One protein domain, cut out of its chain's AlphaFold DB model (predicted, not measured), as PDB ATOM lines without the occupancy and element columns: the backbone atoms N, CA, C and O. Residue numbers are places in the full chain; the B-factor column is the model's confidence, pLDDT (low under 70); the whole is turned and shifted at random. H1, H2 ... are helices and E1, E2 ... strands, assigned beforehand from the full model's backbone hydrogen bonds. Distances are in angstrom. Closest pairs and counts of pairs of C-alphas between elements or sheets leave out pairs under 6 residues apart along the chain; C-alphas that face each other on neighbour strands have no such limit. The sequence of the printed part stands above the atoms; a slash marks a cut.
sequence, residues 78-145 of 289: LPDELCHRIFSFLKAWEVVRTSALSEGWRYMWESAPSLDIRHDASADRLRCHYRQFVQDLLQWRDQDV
ATOM      1  N   LEU A  78      73.047 -22.688  93.403       86.31
ATOM      2  CA  LEU A  78      71.673 -23.142  93.201       86.31
ATOM      3  C   LEU A  78      70.841 -22.055  92.499       86.31
ATOM      4  O   LEU A  78      70.885 -20.904  92.923       86.31
ATOM      5  N   PRO A  79      70.022 -22.422  91.497       86.94
ATOM      6  CA  PRO A  79      69.024 -21.520  90.931       86.94
ATOM      7  C   PRO A  79      68.025 -21.022  91.982       86.94
ATOM      8  O   PRO A  79      67.555 -21.806  92.814       86.94
ATOM      9  N   ASP A  80      67.616 -19.758  91.866       83.94
ATOM     10  CA  ASP A  80      66.682 -19.077  92.779       83.94
ATOM     11  C   ASP A  80      65.389 -19.868  93.025       83.94
ATOM     12  O   ASP A  80      64.875 -19.925  94.143       83.94
ATOM     13  N   GLU A  81      64.876 -20.555  91.999       86.31
ATOM     14  CA  GLU A  81      63.677 -21.392  92.104       86.31
ATOM     15  C   GLU A  81      63.828 -22.521  93.136       86.31
ATOM     16  O   GLU A  81      62.896 -22.806  93.899       86.31
ATOM     17  N   LEU A  82      65.003 -23.157  93.199       88.25
ATOM     18  CA  LEU A  82      65.281 -24.208  94.178       88.25
ATOM     19  C   LEU A  82      65.436 -23.620  95.580       88.25
ATOM     20  O   LEU A  82      64.933 -24.201  96.543       88.25
ATOM     21  N   CYS A  83      66.053 -22.448  95.691       86.62
ATOM     22  CA  CYS A  83      66.204 -21.724  96.949       86.62
ATOM     23  C   CYS A  83      64.833 -21.344  97.527       86.62
ATOM     24  O   CYS A  83      64.519 -21.657  98.678       86.62
ATOM     25  N   HIS A  84      63.947 -20.784  96.701       86.06
ATOM     26  CA  HIS A  84      62.566 -20.489  97.077       86.06
ATOM     27  C   HIS A  84      61.765 -21.742  97.437       86.06
ATOM     28  O   HIS A  84      60.956 -21.713  98.371       86.06
ATOM     29  N   ARG A  85      62.007 -22.861  96.744       88.75
ATOM     30  CA  ARG A  85      61.400 -24.147  97.093       88.75
ATOM     31  C   ARG A  85      61.857 -24.620  98.471       88.75
ATOM     32  O   ARG A  85      61.001 -25.007  99.260       88.75
ATOM     33  N   ILE A  86      63.148 -24.540  98.792       90.12
ATOM     34  CA  ILE A  86      63.675 -24.863 100.128       90.12
ATOM     35  C   ILE A  86      63.019 -23.963 101.182       90.12
ATOM     36  O   ILE A  86      62.436 -24.469 102.139       90.12
ATOM     37  N   PHE A  87      63.017 -22.643 100.969       89.44
ATOM     38  CA  PHE A  87      62.418 -21.681 101.900       89.44
ATOM     39  C   PHE A  87      60.927 -21.923 102.143       89.44
ATOM     40  O   PHE A  87      60.446 -21.694 103.249       89.44
ATOM     41  N   SER A  88      60.190 -22.452 101.161       87.12
ATOM     42  CA  SER A  88      58.764 -22.765 101.320       87.12
ATOM     43  C   SER A  88      58.462 -23.838 102.380       87.12
ATOM     44  O   SER A  88      57.333 -23.905 102.881       87.12
ATOM     45  N   PHE A  89      59.456 -24.660 102.732       88.19
ATOM     46  CA  PHE A  89      59.350 -25.679 103.779       88.19
ATOM     47  C   PHE A  89      59.778 -25.175 105.160       88.19
ATOM     48  O   PHE A  89      59.476 -25.829 106.157       88.19
ATOM     49  N   LEU A  90      60.456 -24.030 105.219       90.12
ATOM     50  CA  LEU A  90      61.046 -23.482 106.431       90.12
ATOM     51  C   LEU A  90      60.116 -22.478 107.112       90.12
ATOM     52  O   LEU A  90      59.274 -21.823 106.488       90.12
ATOM     53  N   LYS A  91      60.301 -22.320 108.420       90.06
ATOM     54  CA  LYS A  91      59.717 -21.207 109.165       90.06
ATOM     55  C   LYS A  91      60.480 -19.923 108.883       90.06
ATOM     56  O   LYS A  91      61.652 -19.940 108.527       90.06
ATOM     57  N   ALA A  92      59.828 -18.784 109.071       89.94
ATOM     58  CA  ALA A  92      60.379 -17.496 108.667       89.94
ATOM     59  C   ALA A  92      61.759 -17.186 109.282       89.94
ATOM     60  O   ALA A  92      62.640 -16.685 108.593       89.94
ATOM     61  N   TRP A  93      61.984 -17.521 110.557       85.62
ATOM     62  CA  TRP A  93      63.298 -17.330 111.185       85.62
ATOM     63  C   TRP A  93      64.352 -18.313 110.663       85.62
ATOM     64  O   TRP A  93      65.533 -17.984 110.617       85.62
ATOM     65  N   GLU A  94      63.941 -19.513 110.251       88.69
ATOM     66  CA  GLU A  94      64.821 -20.498 109.622       88.69
ATOM     67  C   GLU A  94      65.199 -20.049 108.214       88.69
ATOM     68  O   GLU A  94      66.345 -20.238 107.831       88.69
ATOM     69  N   VAL A  95      64.290 -19.402 107.475       89.50
ATOM     70  CA  VAL A  95      64.598 -18.774 106.181       89.50
ATOM     71  C   VAL A  95      65.696 -17.730 106.353       89.50
ATOM     72  O   VAL A  95      66.713 -17.832 105.679       89.50
ATOM     73  N   VAL A  96      65.543 -16.798 107.304       88.06
ATOM     74  CA  VAL A  96      66.552 -15.752 107.566       88.06
ATOM     75  C   VAL A  96      67.900 -16.366 107.973       88.06
ATOM     76  O   VAL A  96      68.943 -16.003 107.428       88.06
ATOM     77  N   ARG A  97      67.900 -17.367 108.863       86.00
ATOM     78  CA  ARG A  97      69.126 -18.090 109.246       86.00
ATOM     79  C   ARG A  97      69.761 -18.826 108.066       86.00
ATOM     80  O   ARG A  97      70.968 -18.762 107.883       86.00
ATOM     81  N   THR A  98      68.959 -19.509 107.257       87.06
ATOM     82  CA  THR A  98      69.445 -20.287 106.109       87.06
ATOM     83  C   THR A  98      69.997 -19.367 105.024       87.06
ATOM     84  O   THR A  98      71.037 -19.672 104.450       87.06
ATOM     85  N   SER A  99      69.371 -18.207 104.788       86.94
ATOM     86  CA  SER A  99      69.897 -17.206 103.853       86.94
ATOM     87  C   SER A  99      71.274 -16.679 104.243       86.94
ATOM     88  O   SER A  99      72.055 -16.324 103.373       86.94
ATOM     89  N   ALA A 100      71.605 -16.665 105.533       84.12
ATOM     90  CA  ALA A 100      72.894 -16.185 106.009       84.12
ATOM     91  C   ALA A 100      74.046 -17.192 105.815       84.12
ATOM     92  O   ALA A 100      75.203 -16.817 105.985       84.12
ATOM     93  N   LEU A 101      73.750 -18.446 105.448       84.12
ATOM     94  CA  LEU A 101      74.763 -19.486 105.215       84.12
ATOM     95  C   LEU A 101      75.510 -19.327 103.883       84.12
ATOM     96  O   LEU A 101      76.505 -20.011 103.665       84.12
ATOM     97  N   SER A 102      75.020 -18.465 102.990       81.88
ATOM     98  CA  SER A 102      75.551 -18.274 101.643       81.88
ATOM     99  C   SER A 102      75.500 -16.802 101.257       81.88
ATOM    100  O   SER A 102      74.533 -16.103 101.561       81.88
ATOM    101  N   GLU A 103      76.534 -16.315 100.575       80.19
ATOM    102  CA  GLU A 103      76.586 -14.916 100.144       80.19
ATOM    103  C   GLU A 103      75.504 -14.613  99.105       80.19
ATOM    104  O   GLU A 103      74.824 -13.592  99.216       80.19
ATOM    105  N   GLY A 104      75.266 -15.537  98.166       79.62
ATOM    106  CA  GLY A 104      74.199 -15.426  97.172       79.62
ATOM    107  C   GLY A 104      72.794 -15.525  97.770       79.62
ATOM    108  O   GLY A 104      71.833 -15.049  97.175       79.62
ATOM    109  N   TRP A 105      72.649 -16.106  98.966       85.19
ATOM    110  CA  TRP A 105      71.340 -16.287  99.599       85.19
ATOM    111  C   TRP A 105      70.968 -15.168 100.561       85.19
ATOM    112  O   TRP A 105      69.786 -15.035 100.883       85.19
ATOM    113  N   ARG A 106      71.935 -14.344 100.975       81.00
ATOM    114  CA  ARG A 106      71.814 -13.359 102.060       81.00
ATOM    115  C   ARG A 106      70.599 -12.436 101.950       81.00
ATOM    116  O   ARG A 106      70.040 -12.069 102.979       81.00
ATOM    117  N   TYR A 107      70.173 -12.108 100.732       83.44
ATOM    118  CA  TYR A 107      69.030 -11.224 100.465       83.44
ATOM    119  C   TYR A 107      67.800 -11.953  99.902       83.44
ATOM    120  O   TYR A 107      66.732 -11.364  99.780       83.44
ATOM    121  N   MET A 108      67.884 -13.257  99.619       85.12
ATOM    122  CA  MET A 108      66.761 -14.014  99.043       85.12
ATOM    123  C   MET A 108      65.578 -14.196 100.002       85.12
ATOM    124  O   MET A 108      64.466 -14.517  99.575       85.12
ATOM    125  N   TRP A 109      65.778 -14.002 101.309       87.00
ATOM    126  CA  TRP A 109      64.667 -14.009 102.261       87.00
ATOM    127  C   TRP A 109      63.699 -12.837 102.015       87.00
ATOM    128  O   TRP A 109      62.501 -12.977 102.274       87.00
ATOM    129  N   GLU A 110      64.181 -11.718 101.460       88.50
ATOM    130  CA  GLU A 110      63.369 -10.532 101.161       88.50
ATOM    131  C   GLU A 110      62.337 -10.813 100.064       88.50
ATOM    132  O   GLU A 110      61.235 -10.276 100.112       88.50
ATOM    133  N   SER A 111      62.628 -11.717  99.125       88.81
ATOM    134  CA  SER A 111      61.713 -12.115  98.047       88.81
ATOM    135  C   SER A 111      60.989 -13.443  98.316       88.81
ATOM    136  O   SER A 111      60.087 -13.820  97.566       88.81
ATOM    137  N   ALA A 112      61.270 -14.134  99.431       88.62
ATOM    138  CA  ALA A 112      60.758 -15.479  99.724       88.62
ATOM    139  C   ALA A 112      59.226 -15.614  99.546       88.62
ATOM    140  O   ALA A 112      58.466 -14.998 100.288       88.62
ATOM    141  N   PRO A 113      58.713 -16.427  98.611       87.56
ATOM    142  CA  PRO A 113      57.298 -16.388  98.229       87.56
ATOM    143  C   PRO A 113      56.338 -16.929  99.300       87.56
ATOM    144  O   PRO A 113      55.129 -16.714  99.215       87.56
ATOM    145  N   SER A 114      56.840 -17.657 100.295       91.31
ATOM    146  CA  SER A 114      56.038 -18.244 101.364       91.31
ATOM    147  C   SER A 114      56.695 -17.989 102.710       91.31
ATOM    148  O   SER A 114      57.881 -18.255 102.873       91.31
ATOM    149  N   LEU A 115      55.910 -17.528 103.683       93.06
ATOM    150  CA  LEU A 115      56.365 -17.288 105.050       93.06
ATOM    151  C   LEU A 115      55.521 -18.095 106.034       93.06
ATOM    152  O   LEU A 115      54.291 -18.006 106.038       93.06
ATOM    153  N   ASP A 116      56.185 -18.858 106.899       92.81
ATOM    154  CA  ASP A 116      55.549 -19.538 108.025       92.81
ATOM    155  C   ASP A 116      55.992 -18.912 109.347       92.81
ATOM    156  O   ASP A 116      57.102 -19.121 109.829       92.81
ATOM    157  N   ILE A 117      55.090 -18.118 109.919       90.75
ATOM    158  CA  ILE A 117      55.256 -17.397 111.181       90.75
ATOM    159  C   ILE A 117      54.431 -18.051 112.303       90.75
ATOM    160  O   ILE A 117      53.939 -17.387 113.224       90.75
ATOM    161  N   ARG A 118      54.230 -19.372 112.259       87.44
ATOM    162  CA  ARG A 118      53.597 -20.103 113.365       87.44
ATOM    163  C   ARG A 118      54.624 -20.370 114.468       87.44
ATOM    164  O   ARG A 118      55.455 -21.268 114.344       87.44
ATOM    165  N   HIS A 119      54.486 -19.685 115.601       78.12
ATOM    166  CA  HIS A 119      55.411 -19.812 116.734       78.12
ATOM    167  C   HIS A 119      54.745 -20.266 118.042       78.12
ATOM    168  O   HIS A 119      53.683 -19.759 118.399       78.12
ATOM    169  N   ASP A 120      55.354 -21.247 118.726       67.00
ATOM    170  CA  ASP A 120      54.830 -21.941 119.922       67.00
ATOM    171  C   ASP A 120      55.183 -21.213 121.227       67.00
ATOM    172  O   ASP A 120      55.277 -21.846 122.272       67.00
ATOM    173  N   ALA A 121      55.397 -19.893 121.186       59.66
ATOM    174  CA  ALA A 121      55.818 -19.135 122.366       59.66
ATOM    175  C   ALA A 121      54.765 -19.252 123.473       59.66
ATOM    176  O   ALA A 121      53.723 -18.600 123.423       59.66
ATOM    177  N   SER A 122      55.071 -20.068 124.477       53.75
ATOM    178  CA  SER A 122      54.369 -20.119 125.756       53.75
ATOM    179  C   SER A 122      54.831 -19.009 126.705       53.75
ATOM    180  O   SER A 122      54.088 -18.653 127.611       53.75
ATOM    181  N   ALA A 123      56.031 -18.454 126.491       59.97
ATOM    182  CA  ALA A 123      56.636 -17.436 127.346       59.97
ATOM    183  C   ALA A 123      56.484 -16.014 126.774       59.97
ATOM    184  O   ALA A 123      56.833 -15.751 125.619       59.97
ATOM    185  N   ASP A 124      56.048 -15.072 127.616       61.53
ATOM    186  CA  ASP A 124      55.789 -13.678 127.230       61.53
ATOM    187  C   ASP A 124      57.043 -12.921 126.757       61.53
ATOM    188  O   ASP A 124      56.962 -12.112 125.832       61.53
ATOM    189  N   ARG A 125      58.233 -13.227 127.300       64.94
ATOM    190  CA  ARG A 125      59.494 -12.586 126.869       64.94
ATOM    191  C   ARG A 125      59.888 -12.944 125.435       64.94
ATOM    192  O   ARG A 125      60.398 -12.104 124.704       64.94
ATOM    193  N   LEU A 126      59.639 -14.177 125.002       70.25
ATOM    194  CA  LEU A 126      59.907 -14.579 123.616       70.25
ATOM    195  C   LEU A 126      58.853 -14.014 122.662       70.25
ATOM    196  O   LEU A 126      59.131 -13.785 121.490       70.25
ATOM    197  N   ARG A 127      57.647 -13.735 123.167       74.31
ATOM    198  CA  ARG A 127      56.546 -13.182 122.380       74.31
ATOM    199  C   ARG A 127      56.832 -11.768 121.875       74.31
ATOM    200  O   ARG A 127      56.501 -11.484 120.726       74.31
ATOM    201  N   CYS A 128      57.441 -10.892 122.679       79.12
ATOM    202  CA  CYS A 128      57.766  -9.530 122.234       79.12
ATOM    203  C   CYS A 128      58.872  -9.516 121.168       79.12
ATOM    204  O   CYS A 128      58.692  -8.883 120.128       79.12
ATOM    205  N   HIS A 129      59.946 -10.285 121.362       80.62
ATOM    206  CA  HIS A 129      61.014 -10.445 120.369       80.62
ATOM    207  C   HIS A 129      60.485 -11.068 119.081       80.62
ATOM    208  O   HIS A 129      60.767 -10.586 117.990       80.62
ATOM    209  N   TYR A 130      59.643 -12.096 119.199       82.88
ATOM    210  CA  TYR A 130      59.006 -12.715 118.046       82.88
ATOM    211  C   TYR A 130      58.093 -11.743 117.292       82.88
ATOM    212  O   TYR A 130      58.081 -11.710 116.063       82.88
ATOM    213  N   ARG A 131      57.330 -10.921 118.017       83.75
ATOM    214  CA  ARG A 131      56.492  -9.888 117.408       83.75
ATOM    215  C   ARG A 131      57.338  -8.883 116.633       83.75
ATOM    216  O   ARG A 131      56.985  -8.576 115.496       83.75
ATOM    217  N   GLN A 132      58.409  -8.387 117.249       84.50
ATOM    218  CA  GLN A 132      59.320  -7.437 116.621       84.50
ATOM    219  C   GLN A 132      59.949  -8.053 115.368       84.50
ATOM    220  O   GLN A 132      59.843  -7.480 114.291       84.50
ATOM    221  N   PHE A 133      60.440  -9.289 115.478       87.19
ATOM    222  CA  PHE A 133      60.952 -10.064 114.352       87.19
ATOM    223  C   PHE A 133      59.971 -10.124 113.176       87.19
ATOM    224  O   PHE A 133      60.340  -9.795 112.054       87.19
ATOM    225  N   VAL A 134      58.719 -10.538 113.408       88.50
ATOM    226  CA  VAL A 134      57.721 -10.654 112.331       88.50
ATOM    227  C   VAL A 134      57.400  -9.287 111.727       88.50
ATOM    228  O   VAL A 134      57.198  -9.177 110.517       88.50
ATOM    229  N   GLN A 135      57.343  -8.246 112.557       87.94
ATOM    230  CA  GLN A 135      57.103  -6.887 112.095       87.94
ATOM    231  C   GLN A 135      58.233  -6.409 111.179       87.94
ATOM    232  O   GLN A 135      57.946  -5.927 110.084       87.94
ATOM    233  N   ASP A 136      59.484  -6.617 111.580       87.06
ATOM    234  CA  ASP A 136      60.659  -6.270 110.786       87.06
ATOM    235  C   ASP A 136      60.703  -7.098 109.500       87.06
ATOM    236  O   ASP A 136      60.779  -6.541 108.408       87.06
ATOM    237  N   LEU A 137      60.527  -8.416 109.591       89.69
ATOM    238  CA  LEU A 137      60.490  -9.313 108.436       89.69
ATOM    239  C   LEU A 137      59.501  -8.838 107.357       89.69
ATOM    240  O   LEU A 137      59.852  -8.754 106.184       89.69
ATOM    241  N   LEU A 138      58.263  -8.504 107.739       88.56
ATOM    242  CA  LEU A 138      57.237  -8.041 106.794       88.56
ATOM    243  C   LEU A 138      57.476  -6.604 106.303       88.56
ATOM    244  O   LEU A 138      56.976  -6.225 105.241       88.56
ATOM    245  N   GLN A 139      58.187  -5.789 107.082       87.56
ATOM    246  CA  GLN A 139      58.517  -4.408 106.740       87.56
ATOM    247  C   GLN A 139      59.673  -4.318 105.740       87.56
ATOM    248  O   GLN A 139      59.642  -3.460 104.855       87.56
ATOM    249  N   TRP A 140      60.669  -5.184 105.900       85.69
ATOM    250  CA  TRP A 140      61.901  -5.200 105.114       85.69
ATOM    251  C   TRP A 140      61.840  -6.102 103.892       85.69
ATOM    252  O   TRP A 140      62.682  -5.972 103.014       85.69
ATOM    253  N   ARG A 141      60.816  -6.954 103.803       87.75
ATOM    254  CA  ARG A 141      60.482  -7.676 102.581       87.75
ATOM    255  C   ARG A 141      60.451  -6.736 101.369       87.75
ATOM    256  O   ARG A 141      59.937  -5.614 101.471       87.75
ATOM    257  N   ASP A 142      60.889  -7.245 100.223       86.12
ATOM    258  CA  ASP A 142      60.617  -6.625  98.936       86.12
ATOM    259  C   ASP A 142      59.097  -6.436  98.758       86.12
ATOM    260  O   ASP A 142      58.299  -7.367  98.916       86.12
ATOM    261  N   GLN A 143      58.695  -5.188  98.513       83.81
ATOM    262  CA  GLN A 143      57.291  -4.799  98.386       83.81
ATOM    263  C   GLN A 143      56.737  -5.090  96.992       83.81
ATOM    264  O   GLN A 143      55.520  -5.212  96.852       83.81
ATOM    265  N   ASP A 144      57.613  -5.234  95.998       85.75
ATOM    266  CA  ASP A 144      57.245  -5.490  94.609       85.75
ATOM    267  C   ASP A 144      57.029  -6.993  94.363       85.75
ATOM    268  O   ASP A 144      56.308  -7.394  93.445       85.75
ATOM    269  N   VAL A 145      57.584  -7.847  95.234       86.56
ATOM    270  CA  VAL A 145      57.432  -9.305  95.152       86.56
ATOM    271  C   VAL A 145      56.216  -9.790  95.957       86.56
ATOM    272  O   VAL A 145      56.228  -9.766  97.199       86.56
TER     273      VAL A 145
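What this domain is: This is residues 78 to 145 of the 289 residues of the protein "F-box domain-containing protein" of Brachypodium distachyon (UniProt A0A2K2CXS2). Three short helices, H1, H2 and H3, gather loosely toward one end of an elongated model, with H2 near the middle of the whole; from this group an extended stretch, E1 and residues 118 to 123, runs out to the far end, where the long helix H4 turns back toward H3. H4 and the stretch before it thus make an out-and-back loop, and H1 lies at the end away from its tip. The printed part has 68 residues with four named helices and one named strand, in the order H1, H2, H3, E1, H4; the class is mostly helix, and E1 pairs with no named strand. The whole is compact by its radius of gyration of the C-alphas, 12.5 A, yet elongated, with spans of 39 by 22 by 19 A.

Where its parts are: Start at C-alpha 80, at (66.682, -19.077, 92.779), where H1 begins; it takes in residues 80 to 87 and is 10.4 A long from first to last C-alpha. H2 follows as residues 92 to 99, 10.7 A long. H3 is short, residues 108 to 111, 5.5 A. Find C-alpha 114 at (56.038, -18.244, 101.364); from there E1 runs through residue 117, 9.9 A. H4, residues 124 to 140, is the longest helix at 24.5 A and ends at C-alpha 140, at (61.901, -5.200, 105.114).

How they stand to each other: Look first at Phe 87 and Val 95, whose C-alphas, 5.6 A apart, are the closest of H1 and H2; these helices are close but not clearly touching, at a steep tilt of 45 degrees, opposite ways. H2 and H3 touch, with the closest C-alphas, those of Val 96 and Trp 109, 5.9 A apart. H1 and H3 are close but not clearly touching, at 8.0 A between the C-alphas of His 84 and Met 108. The closest C-alphas of H2 and E1 are those of Ala 92 and Asp 116, 5.3 A apart. Those of E1 and H4 are Ile 117 and Val 134, at 7.3 A. At the end of H4, the C-alphas of Glu 110 and Trp 140 are 6.8 A apart, the closest of H3 and H4, which are close but not clearly touching. H2 and H4 are near each other, with 8 pairs of C-alphas within 10 A. H1 and H4 are apart, with no C-alphas within 8 A. Every O i to N i+4 pair is within hydrogen-bond range in H1 and H2, and 12 of 13 are in H4; H3 is too short for such a pair.

The domain as a whole: The two C-alphas farthest apart are those of Pro 79 and Asp 124, 39.4 A. The printed part has no cut and no long link; the links from H1 to H2 and from H3 to E1 are tight. The mean pLDDT of the printed part is 83.9, and residues 120 to 125, of which 124 and 125 belong to H4, are under 70.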